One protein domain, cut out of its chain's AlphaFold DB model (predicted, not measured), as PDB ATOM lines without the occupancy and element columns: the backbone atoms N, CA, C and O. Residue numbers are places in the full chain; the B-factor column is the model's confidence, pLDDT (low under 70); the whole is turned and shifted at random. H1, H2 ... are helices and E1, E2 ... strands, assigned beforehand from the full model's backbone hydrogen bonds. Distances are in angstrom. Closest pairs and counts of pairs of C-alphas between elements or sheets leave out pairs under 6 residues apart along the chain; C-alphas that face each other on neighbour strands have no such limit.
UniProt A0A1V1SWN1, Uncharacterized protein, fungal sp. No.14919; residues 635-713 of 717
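This is residues 635 to 713 of the 717 residues of an uncharacterized protein of fungal sp. No.14919 (UniProt A0A1V1SWN1). A small parallel sheet, E2 E1 E5, has the long helix H1 over E2 and E1 on one face and the short helix H3 over E1 on the other. The small hairpin E3 and E4 is set off from this sheet, and residues 700 to 713, with no named element, run on past the end of E5. The printed part has 79 residues, with three named helices and five named strands in the order E1 H1 E2 H2 E3 E4 H3 E5, class mixed. It is only just compact, close to loose, with a radius of gyration of the C-alphas of 13.6 A, and only just flat, spanning 37 by 32 by 18 A.

Start at E1, residues 635 to 640, the inner strand. H1, residues 646 to 659, leads to E2, residues 663 to 668, parallel to E1 at 24 degrees; look for N 638 and O 665, 2.8 A apart. These three make a strand-helix-strand unit, two parallel neighbour strands with a helix between, its crossover right-handed. H1 has a height over the sheet of 9.8 A; its closest C-alphas to E2 are Asn 657 and Glu 663, 5.5 A. H2, residues 669 to 672, only grazes the sheet. E3, residues 676 to 678, and E4, residues 685 to 687, form an antiparallel hairpin, with N 677 and O 686 2.9 A apart. H3, residues 688 to 692, is on the opposite face from H1; its closest C-alphas to E1 are Tyr 692 and Leu 637, 7.3 A. E5, residues 696 to 699, is parallel to E1 at 10 degrees, with N 639 and O 698 2.8 A apart. Every O i to N i+4 pair is within hydrogen-bond range in H1, 0 of 1 in H3, where 2 of 2 O i to N i+3 pairs are; H2 is too short for an i+4 pair.

Find C-alpha 635 at (15.691, -26.690, -51.234), where E1 begins its 16.5 A. H1 covers 18.9 A, E2 17.0 A, H2 5.2 A, E3 7.0 A, E4 6.9 A and H3 7.5 A. E5, 10.1 A long, ends at C-alpha 699, (29.523, -24.157, -54.801).

The C-alphas farthest apart are those of Gly 661 and Gly 708, 39.1 A. Past E5, residues 704 to 705 pair antiparallel with 711 to 712. The printed part has no cut and no long link; its mean pLDDT is 89.7, and no printed residue is under 70.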
ATOM      1  N   SER A 635      15.250 -25.518 -50.454       93.81
ATOM      2  CA  SER A 635      15.691 -26.690 -51.234       93.81
ATOM      3  C   SER A 635      17.103 -26.534 -51.807       93.81
ATOM      4  O   SER A 635      17.633 -27.474 -52.405       93.81
ATOM      5  N   PHE A 636      17.708 -25.359 -51.628       95.75
ATOM      6  CA  PHE A 636      19.036 -25.025 -52.127       95.75
ATOM      7  C   PHE A 636      19.934 -24.470 -51.013       95.75
ATOM      8  O   PHE A 636      19.481 -23.690 -50.180       95.75
ATOM      9  N   LEU A 637      21.221 -24.820 -51.050       95.00
ATOM     10  CA  LEU A 637      22.285 -24.157 -50.294       95.00
ATOM     11  C   LEU A 637      23.287 -23.532 -51.268       95.00
ATOM     12  O   LEU A 637      23.872 -24.237 -52.088       95.00
ATOM     13  N   LEU A 638      23.525 -22.228 -51.160       94.94
ATOM     14  CA  LEU A 638      24.587 -21.533 -51.883       94.94
ATOM     15  C   LEU A 638      25.814 -21.367 -50.983       94.94
ATOM     16  O   LEU A 638      25.760 -20.676 -49.968       94.94
ATOM     17  N   VAL A 639      26.934 -21.964 -51.379       94.62
ATOM     18  CA  VAL A 639      28.219 -21.839 -50.694       94.62
ATOM     19  C   VAL A 639      29.065 -20.776 -51.394       94.62
ATOM     20  O   VAL A 639      29.414 -20.894 -52.571       94.62
ATOM     21  N   THR A 640      29.370 -19.720 -50.648       94.25
ATOM     22  CA  THR A 640      30.050 -18.490 -51.078       94.25
ATOM     23  C   THR A 640      31.384 -18.313 -50.351       94.25
ATOM     24  O   THR A 640      31.693 -19.051 -49.415       94.25
ATOM     25  N   ASN A 641      32.166 -17.325 -50.779       93.25
ATOM     26  CA  ASN A 641      33.467 -16.960 -50.214       93.25
ATOM     27  C   ASN A 641      33.669 -15.429 -50.197       93.25
ATOM     28  O   ASN A 641      32.820 -14.674 -50.687       93.25
ATOM     29  N   SER A 642      34.816 -14.977 -49.681       92.12
ATOM     30  CA  SER A 642      35.185 -13.559 -49.545       92.12
ATOM     31  C   SER A 642      35.226 -12.780 -50.862       92.12
ATOM     32  O   SER A 642      35.084 -11.564 -50.850       92.12
ATOM     33  N   GLU A 643      35.372 -13.455 -52.003       93.25
ATOM     34  CA  GLU A 643      35.388 -12.843 -53.342       93.25
ATOM     35  C   GLU A 643      34.012 -12.884 -54.029       93.25
ATOM     36  O   GLU A 643      33.833 -12.407 -55.151       93.25
ATOM     37  N   THR A 644      32.995 -13.459 -53.381       92.25
ATOM     38  CA  THR A 644      31.651 -13.548 -53.960       92.25
ATOM     39  C   THR A 644      30.981 -12.171 -54.000       92.25
ATOM     40  O   THR A 644      30.531 -11.654 -52.983       92.25
ATOM     41  N   GLY A 645      30.872 -11.578 -55.188       89.56
ATOM     42  CA  GLY A 645      30.194 -10.291 -55.366       89.56
ATOM     43  C   GLY A 645      28.672 -10.360 -55.182       89.56
ATOM     44  O   GLY A 645      28.021 -11.360 -55.513       89.56
ATOM     45  N   GLY A 646      28.092  -9.255 -54.711       88.62
ATOM     46  CA  GLY A 646      26.668  -9.148 -54.404       88.62
ATOM     47  C   GLY A 646      25.758  -9.366 -55.603       88.62
ATOM     48  O   GLY A 646      24.743 -10.044 -55.478       88.62
ATOM     49  N   GLU A 647      26.137  -8.889 -56.788       90.44
ATOM     50  CA  GLU A 647      25.349  -9.108 -58.005       90.44
ATOM     51  C   GLU A 647      25.208 -10.602 -58.333       90.44
ATOM     52  O   GLU A 647      24.108 -11.074 -58.636       90.44
ATOM     53  N   ARG A 648      26.299 -11.369 -58.205       90.94
ATOM     54  CA  ARG A 648      26.305 -12.814 -58.462       90.94
ATOM     55  C   ARG A 648      25.451 -13.552 -57.435       90.94
ATOM     56  O   ARG A 648      24.569 -14.316 -57.826       90.94
ATOM     57  N   ALA A 649      25.663 -13.290 -56.143       90.12
ATOM     58  CA  ALA A 649      24.881 -13.913 -55.075       90.12
ATOM     59  C   ALA A 649      23.379 -13.608 -55.223       90.12
ATOM     60  O   ALA A 649      22.546 -14.514 -55.174       90.12
ATOM     61  N   GLN A 650      23.024 -12.349 -55.490       89.94
ATOM     62  CA  GLN A 650      21.631 -11.927 -55.644       89.94
ATOM     63  C   GLN A 650      20.980 -12.444 -56.926       89.94
ATOM     64  O   GLN A 650      19.774 -12.672 -56.948       89.94
ATOM     65  N   SER A 651      21.733 -12.628 -58.009       93.06
ATOM     66  CA  SER A 651      21.192 -13.200 -59.250       93.06
ATOM     67  C   SER A 651      20.845 -14.677 -59.082       93.06
ATOM     68  O   SER A 651      19.758 -15.091 -59.481       93.06
ATOM     69  N   ILE A 652      21.706 -15.448 -58.406       93.50
ATOM     70  CA  ILE A 652      21.431 -16.854 -58.071       93.50
ATOM     71  C   ILE A 652      20.199 -16.954 -57.168       93.50
ATOM     72  O   ILE A 652      19.287 -17.732 -57.449       93.50
ATOM     73  N   ARG A 653      20.131 -16.115 -56.127       91.38
ATOM     74  CA  ARG A 653      18.977 -16.070 -55.220       91.38
ATOM     75  C   ARG A 653      17.680 -15.723 -55.940       91.38
ATOM     76  O   ARG A 653      16.686 -16.412 -55.757       91.38
ATOM     77  N   ARG A 654      17.689 -14.692 -56.791       93.50
ATOM     78  CA  ARG A 654      16.511 -14.288 -57.575       93.50
ATOM     79  C   ARG A 654      16.047 -15.386 -58.523       93.50
ATOM     80  O   ARG A 654      14.848 -15.604 -58.621       93.50
ATOM     81  N   PHE A 655      16.965 -16.082 -59.191       95.19
ATOM     82  CA  PHE A 655      16.611 -17.203 -60.061       95.19
ATOM     83  C   PHE A 655      15.931 -18.335 -59.277       95.19
ATOM     84  O   PHE A 655      14.855 -18.787 -59.658       95.19
ATOM     85  N   ILE A 656      16.509 -18.751 -58.149       94.44
ATOM     86  CA  ILE A 656      15.955 -19.855 -57.353       94.44
ATOM     87  C   ILE A 656      14.609 -19.464 -56.728       94.44
ATOM     88  O   ILE A 656      13.625 -20.181 -56.901       94.44
ATOM     89  N   ASN A 657      14.528 -18.283 -56.116       92.69
ATOM     90  CA  ASN A 657      13.302 -17.822 -55.470       92.69
ATOM     91  C   ASN A 657      12.177 -17.545 -56.477       92.69
ATOM     92  O   ASN A 657      11.050 -17.989 -56.278       92.69
ATOM     93  N   ASN A 658      12.464 -16.831 -57.570       93.81
ATOM     94  CA  ASN A 658      11.415 -16.316 -58.455       93.81
ATOM     95  C   ASN A 658      11.117 -17.243 -59.635       93.81
ATOM     96  O   ASN A 658       9.979 -17.290 -60.091       93.81
ATOM     97  N   SER A 659      12.125 -17.938 -60.171       93.69
ATOM     98  CA  SER A 659      11.952 -18.803 -61.346       93.69
ATOM     99  C   SER A 659      11.683 -20.252 -60.962       93.69
ATOM    100  O   SER A 659      10.873 -20.899 -61.618       93.69
ATOM    101  N   LEU A 660      12.334 -20.763 -59.909       92.56
ATOM    102  CA  LEU A 660      12.099 -22.128 -59.419       92.56
ATOM    103  C   LEU A 660      11.046 -22.194 -58.304       92.56
ATOM    104  O   LEU A 660      10.583 -23.285 -57.982       92.56
ATOM    105  N   GLY A 661      10.652 -21.051 -57.729       91.12
ATOM    106  CA  GLY A 661       9.603 -20.979 -56.710       91.12
ATOM    107  C   GLY A 661       9.971 -21.674 -55.397       91.12
ATOM    108  O   GLY A 661       9.090 -22.196 -54.718       91.12
ATOM    109  N   THR A 662      11.259 -21.736 -55.054       92.62
ATOM    110  CA  THR A 662      11.755 -22.391 -53.835       92.62
ATOM    111  C   THR A 662      12.753 -21.510 -53.096       92.62
ATOM    112  O   THR A 662      13.310 -20.586 -53.676       92.62
ATOM    113  N   GLU A 663      12.985 -21.791 -51.817       92.75
ATOM    114  CA  GLU A 663      13.895 -21.020 -50.973       92.75
ATOM    115  C   GLU A 663      15.348 -21.512 -51.090       92.75
ATOM    116  O   GLU A 663      15.629 -22.682 -51.386       92.75
ATOM    117  N   ILE A 664      16.283 -20.603 -50.816       94.19
ATOM    118  CA  ILE A 664      17.724 -20.844 -50.823       94.19
ATOM    119  C   ILE A 664      18.369 -20.297 -49.552       94.19
ATOM    120  O   ILE A 664      18.229 -19.119 -49.223       94.19
ATOM    121  N   ASP A 665      19.164 -21.137 -48.901       94.06
ATOM    122  CA  ASP A 665      20.032 -20.733 -47.801       94.06
ATOM    123  C   ASP A 665      21.427 -20.380 -48.323       94.06
ATOM    124  O   ASP A 665      21.835 -20.798 -49.408       94.06
ATOM    125  N   THR A 666      22.189 -19.574 -47.583       92.75
ATOM    126  CA  THR A 666      23.543 -19.185 -48.009       92.75
ATOM    127  C   THR A 666      24.559 -19.343 -46.892       92.75
ATOM    128  O   THR A 666      24.342 -18.886 -45.774       92.75
ATOM    129  N   TRP A 667      25.681 -19.974 -47.221       93.50
ATOM    130  CA  TRP A 667      26.800 -20.239 -46.328       93.50
ATOM    131  C   TRP A 667      28.057 -19.570 -46.875       93.50
ATOM    132  O   TRP A 667      28.422 -19.803 -48.027       93.50
ATOM    133  N   ASN A 668      28.731 -18.743 -46.080       93.19
ATOM    134  CA  ASN A 668      29.995 -18.132 -46.483       93.19
ATOM    135  C   ASN A 668      31.167 -18.822 -45.787       93.19
ATOM    136  O   ASN A 668      31.364 -18.685 -44.579       93.19
ATOM    137  N   ILE A 669      31.965 -19.557 -46.559       92.75
ATOM    138  CA  ILE A 669      33.080 -20.342 -46.024       92.75
ATOM    139  C   ILE A 669      34.184 -19.456 -45.427       92.75
ATOM    140  O   ILE A 669      34.846 -19.858 -44.472       92.75
ATOM    141  N   SER A 670      34.344 -18.230 -45.936       90.94
ATOM    142  CA  SER A 670      35.302 -17.246 -45.419       90.94
ATOM    143  C   SER A 670      34.848 -16.621 -44.102       90.94
ATOM    144  O   SER A 670      35.681 -16.121 -43.353       90.94
ATOM    145  N   LEU A 671      33.547 -16.665 -43.801       90.00
ATOM    146  CA  LEU A 671      33.001 -16.209 -42.524       90.00
ATOM    147  C   LEU A 671      33.115 -17.290 -41.441       90.00
ATOM    148  O   LEU A 671      33.467 -16.990 -40.304       90.00
ATOM    149  N   TYR A 672      32.821 -18.544 -41.794       89.44
ATOM    150  CA  TYR A 672      32.726 -19.653 -40.838       89.44
ATOM    151  C   TYR A 672      33.964 -20.559 -40.784       89.44
ATOM    152  O   TYR A 672      33.961 -21.547 -40.056       89.44
ATOM    153  N   ALA A 673      35.022 -20.220 -41.524       87.50
ATOM    154  CA  ALA A 673      36.278 -20.973 -41.571       87.50
ATOM    155  C   ALA A 673      36.124 -22.446 -42.000       87.50
ATOM    156  O   ALA A 673      36.859 -23.315 -41.535       87.50
ATOM    157  N   GLY A 674      35.181 -22.726 -42.903       89.75
ATOM    158  CA  GLY A 674      34.932 -24.069 -43.428       89.75
ATOM    159  C   GLY A 674      33.447 -24.403 -43.556       89.75
ATOM    160  O   GLY A 674      32.583 -23.525 -43.526       89.75
ATOM    161  N   LEU A 675      33.158 -25.693 -43.727       90.62
ATOM    162  CA  LEU A 675      31.796 -26.243 -43.815       90.62
ATOM    163  C   LEU A 675      31.283 -26.793 -42.481       90.62
ATOM    164  O   LEU A 675      30.130 -27.205 -42.386       90.62
ATOM    165  N   ASN A 676      32.132 -26.826 -41.459       88.94
ATOM    166  CA  ASN A 676      31.745 -27.278 -40.133       88.94
ATOM    167  C   ASN A 676      31.359 -26.076 -39.282       88.94
ATOM    168  O   ASN A 676      32.038 -25.051 -39.282       88.94
ATOM    169  N   TYR A 677      30.283 -26.225 -38.529       84.75
ATOM    170  CA  TYR A 677      29.796 -25.202 -37.625       84.75
ATOM    171  C   TYR A 677      29.470 -25.835 -36.282       84.75
ATOM    172  O   TYR A 677      29.242 -27.042 -36.175       84.75
ATOM    173  N   ARG A 678      29.489 -25.017 -35.236       82.31
ATOM    174  CA  ARG A 678      29.119 -25.469 -33.903       82.31
ATOM    175  C   ARG A 678      27.628 -25.255 -33.710       82.31
ATOM    176  O   ARG A 678      27.169 -24.113 -33.752       82.31
ATOM    177  N   ASP A 679      26.887 -26.337 -33.507       77.19
ATOM    178  CA  ASP A 679      25.458 -26.242 -33.256       77.19
ATOM    179  C   ASP A 679      25.188 -25.529 -31.928       77.19
ATOM    180  O   ASP A 679      25.815 -25.816 -30.906       77.19
ATOM    181  N   GLN A 680      24.276 -24.558 -31.957       71.88
ATOM    182  CA  GLN A 680      24.012 -23.687 -30.811       71.88
ATOM    183  C   GLN A 680      23.301 -24.419 -29.665       71.88
ATOM    184  O   GLN A 680      23.404 -23.980 -28.521       71.88
ATOM    185  N   TYR A 681      22.609 -25.527 -29.951       75.38
ATOM    186  CA  TYR A 681      21.841 -26.286 -28.964       75.38
ATOM    187  C   TYR A 681      22.605 -27.512 -28.470       75.38
ATOM    188  O   TYR A 681      22.675 -27.745 -27.264       75.38
ATOM    189  N   SER A 682      23.186 -28.295 -29.384       79.31
ATOM    190  CA  SER A 682      23.919 -29.517 -29.025       79.31
ATOM    191  C   SER A 682      25.376 -29.244 -28.640       79.31
ATOM    192  O   SER A 682      26.008 -30.058 -27.966       79.31
ATOM    193  N   GLY A 683      25.935 -28.105 -29.067       79.31
ATOM    194  CA  GLY A 683      27.341 -27.754 -28.876       79.31
ATOM    195  C   GLY A 683      28.319 -28.597 -29.702       79.31
ATOM    196  O   GLY A 683      29.528 -28.343 -29.615       79.31
ATOM    197  N   ALA A 684      27.818 -29.568 -30.476       84.62
ATOM    198  CA  ALA A 684      28.596 -30.451 -31.333       84.62
ATOM    199  C   ALA A 684      29.030 -29.737 -32.619       84.62
ATOM    200  O   ALA A 684      28.390 -28.790 -33.081       84.62
ATOM    201  N   TRP A 685      30.138 -30.201 -33.193       83.88
ATOM    202  CA  TRP A 685      30.559 -29.785 -34.524       83.88
ATOM    203  C   TRP A 685      29.801 -30.598 -35.563       83.88
ATOM    204  O   TRP A 685      29.927 -31.822 -35.608       83.88
ATOM    205  N   GLU A 686      29.035 -29.915 -36.402       87.94
ATOM    206  CA  GLU A 686      28.260 -30.522 -37.474       87.94
ATOM    207  C   GLU A 686      28.674 -29.936 -38.819       87.94
ATOM    208  O   GLU A 686      29.010 -28.756 -38.937       87.94
ATOM    209  N   ASN A 687      28.648 -30.774 -39.850       90.50
ATOM    210  CA  ASN A 687      28.879 -30.319 -41.208       90.50
ATOM    211  C   ASN A 687      27.581 -29.744 -41.780       90.50
ATOM    212  O   ASN A 687      26.557 -30.425 -41.778       90.50
ATOM    213  N   ILE A 688      27.627 -28.523 -42.309       90.94
ATOM    214  CA  ILE A 688      26.445 -27.824 -42.819       90.94
ATOM    215  C   ILE A 688      25.709 -28.608 -43.908       90.94
ATOM    216  O   ILE A 688      24.486 -28.544 -43.996       90.94
ATOM    217  N   LEU A 689      26.435 -29.398 -44.707       91.62
ATOM    218  CA  LEU A 689      25.866 -30.168 -45.809       91.62
ATOM    219  C   LEU A 689      24.902 -31.261 -45.314       91.62
ATOM    220  O   LEU A 689      23.988 -31.635 -46.049       91.62
ATOM    221  N   SER A 690      25.047 -31.744 -44.072       89.88
ATOM    222  CA  SER A 690      24.163 -32.772 -43.502       89.88
ATOM    223  C   SER A 690      22.710 -32.293 -43.393       89.88
ATOM    224  O   SER A 690      21.782 -33.082 -43.576       89.88
ATOM    225  N   LYS A 691      22.504 -30.984 -43.189       87.81
ATOM    226  CA  LYS A 691      21.179 -30.349 -43.105       87.81
ATOM    227  C   LYS A 691      20.455 -30.261 -44.444       87.81
ATOM    228  O   LYS A 691      19.249 -30.030 -44.476       87.81
ATOM    229  N   TYR A 692      21.177 -30.479 -45.539       91.38
ATOM    230  CA  TYR A 692      20.663 -30.402 -46.903       91.38
ATOM    231  C   TYR A 692      20.648 -31.775 -47.583       91.38
ATOM    232  O   TYR A 692      20.726 -31.869 -48.806       91.38
ATOM    233  N   HIS A 693      20.522 -32.860 -46.811       89.75
ATOM    234  CA  HIS A 693      20.369 -34.200 -47.375       89.75
ATOM    235  C   HIS A 693      19.141 -34.275 -48.301       89.75
ATOM    236  O   HIS A 693      18.039 -33.880 -47.922       89.75
ATOM    237  N   GLY A 694      19.341 -34.762 -49.529       90.69
ATOM    238  CA  GLY A 694      18.299 -34.797 -50.564       90.69
ATOM    239  C   GLY A 694      17.960 -33.438 -51.197       90.69
ATOM    240  O   GLY A 694      17.009 -33.362 -51.970       90.69
ATOM    241  N   ARG A 695      18.716 -32.374 -50.886       94.06
ATOM    242  CA  ARG A 695      18.563 -31.010 -51.426       94.06
ATOM    243  C   ARG A 695      19.750 -30.649 -52.341       94.06
ATOM    244  O   ARG A 695      20.743 -31.374 -52.389       94.06
ATOM    245  N   THR A 696      19.661 -29.539 -53.082       95.31
ATOM    246  CA  THR A 696      20.714 -29.118 -54.032       95.31
ATOM    247  C   THR A 696      21.720 -28.170 -53.379       95.31
ATOM    248  O   THR A 696      21.337 -27.256 -52.655       95.31
ATOM    249  N   ILE A 697      23.014 -28.333 -53.669       95.19
ATOM    250  CA  ILE A 697      24.083 -27.471 -53.141       95.19
ATOM    251  C   ILE A 697      24.864 -26.857 -54.303       95.19
ATOM    252  O   ILE A 697      25.264 -27.558 -55.230       95.19
ATOM    253  N   ILE A 698      25.076 -25.544 -54.253       94.75
ATOM    254  CA  ILE A 698      25.777 -24.765 -55.274       94.75
ATOM    255  C   ILE A 698      27.068 -24.230 -54.667       94.75
ATOM    256  O   ILE A 698      27.029 -23.403 -53.760       94.75
ATOM    257  N   PHE A 699      28.209 -24.657 -55.199       94.00
ATOM    258  CA  PHE A 699      29.523 -24.157 -54.801       94.00
ATOM    259  C   PHE A 699      30.039 -23.124 -55.800       94.00
ATOM    260  O   PHE A 699      30.121 -23.394 -57.000       94.00
ATOM    261  N   LEU A 700      30.438 -21.949 -55.311       91.31
ATOM    262  CA  LEU A 700      31.146 -20.962 -56.126       91.31
ATOM    263  C   LEU A 700      32.652 -21.256 -56.115       91.31
ATOM    264  O   LEU A 700      33.391 -20.789 -55.254       91.31
ATOM    265  N   GLY A 701      33.106 -22.055 -57.082       85.38
ATOM    266  CA  GLY A 701      34.479 -22.577 -57.163       85.38
ATOM    267  C   GLY A 701      35.576 -21.579 -57.561       85.38
ATOM    268  O   GLY A 701      36.608 -22.008 -58.064       85.38
ATOM    269  N   ASN A 702      35.372 -20.267 -57.403       90.69
ATOM    270  CA  ASN A 702      36.433 -19.289 -57.654       90.69
ATOM    271  C   ASN A 702      37.501 -19.328 -56.551       90.69
ATOM    272  O   ASN A 702      37.219 -19.698 -55.413       90.69
ATOM    273  N   GLU A 703      38.716 -18.896 -56.884       92.00
ATOM    274  CA  GLU A 703      39.782 -18.730 -55.897       92.00
ATOM    275  C   GLU A 703      39.541 -17.518 -54.993       92.00
ATOM    276  O   GLU A 703      39.043 -16.484 -55.448       92.00
ATOM    277  N   PHE A 704      39.960 -17.628 -53.734       90.38
ATOM    278  CA  PHE A 704      39.891 -16.568 -52.732       90.38
ATOM    279  C   PHE A 704      40.984 -16.729 -51.664       90.38
ATOM    280  O   PHE A 704      41.591 -17.792 -51.533       90.38
ATOM    281  N   SER A 705      41.251 -15.666 -50.903       85.44
ATOM    282  CA  SER A 705      42.189 -15.710 -49.775       85.44
ATOM    283  C   SER A 705      41.539 -16.376 -48.559       85.44
ATOM    284  O   SER A 705      40.492 -15.922 -48.089       85.44
ATOM    285  N   PHE A 706      42.153 -17.437 -48.028       85.12
ATOM    286  CA  PHE A 706      41.612 -18.189 -46.891       85.12
ATOM    287  C   PHE A 706      42.546 -18.122 -45.677       85.12
ATOM    288  O   PHE A 706      43.568 -18.800 -45.637       85.12
ATOM    289  N   PHE A 707      42.202 -17.285 -44.688       80.19
ATOM    290  CA  PHE A 707      42.863 -17.186 -43.371       80.19
ATOM    291  C   PHE A 707      44.408 -17.210 -43.397       80.19
ATOM    292  O   PHE A 707      45.044 -17.855 -42.567       80.19
ATOM    293  N   GLY A 708      45.026 -16.517 -44.359       72.56
ATOM    294  CA  GLY A 708      46.489 -16.436 -44.471       72.56
ATOM    295  C   GLY A 708      47.174 -17.680 -45.057       72.56
ATOM    296  O   GLY A 708      48.396 -17.713 -45.131       72.56
ATOM    297  N   GLN A 709      46.418 -18.676 -45.528       80.56
ATOM    298  CA  GLN A 709      46.940 -19.890 -46.173       80.56
ATOM    299  C   GLN A 709      47.138 -19.743 -47.694       80.56
ATOM    300  O   GLN A 709      47.264 -20.739 -48.411       80.56
ATOM    301  N   GLY A 710      47.150 -18.508 -48.200       81.69
ATOM    302  CA  GLY A 710      47.211 -18.207 -49.630       81.69
ATOM    303  C   GLY A 710      45.856 -18.325 -50.336       81.69
ATOM    304  O   GLY A 710      44.798 -18.286 -49.701       81.69
ATOM    305  N   ARG A 711      45.897 -18.424 -51.671       88.38
ATOM    306  CA  ARG A 711      44.700 -18.588 -52.508       88.38
ATOM    307  C   ARG A 711      44.236 -20.042 -52.481       88.38
ATOM    308  O   ARG A 711      45.044 -20.951 -52.662       88.38
ATOM    309  N   LYS A 712      42.942 -20.241 -52.247       89.88
ATOM    310  CA  LYS A 712      42.263 -21.539 -52.190       89.88
ATOM    311  C   LYS A 712      40.966 -21.475 -52.984       89.88
ATOM    312  O   LYS A 712      40.381 -20.403 -53.133       89.88
ATOM    313  N   THR A 713      40.500 -22.615 -53.464       90.44
ATOM    314  CA  THR A 713      39.124 -22.823 -53.916       90.44
ATOM    315  C   THR A 713      38.306 -23.451 -52.792       90.44
ATOM    316  O   THR A 713      38.853 -23.970 -51.820       90.44
TER     317      THR A 713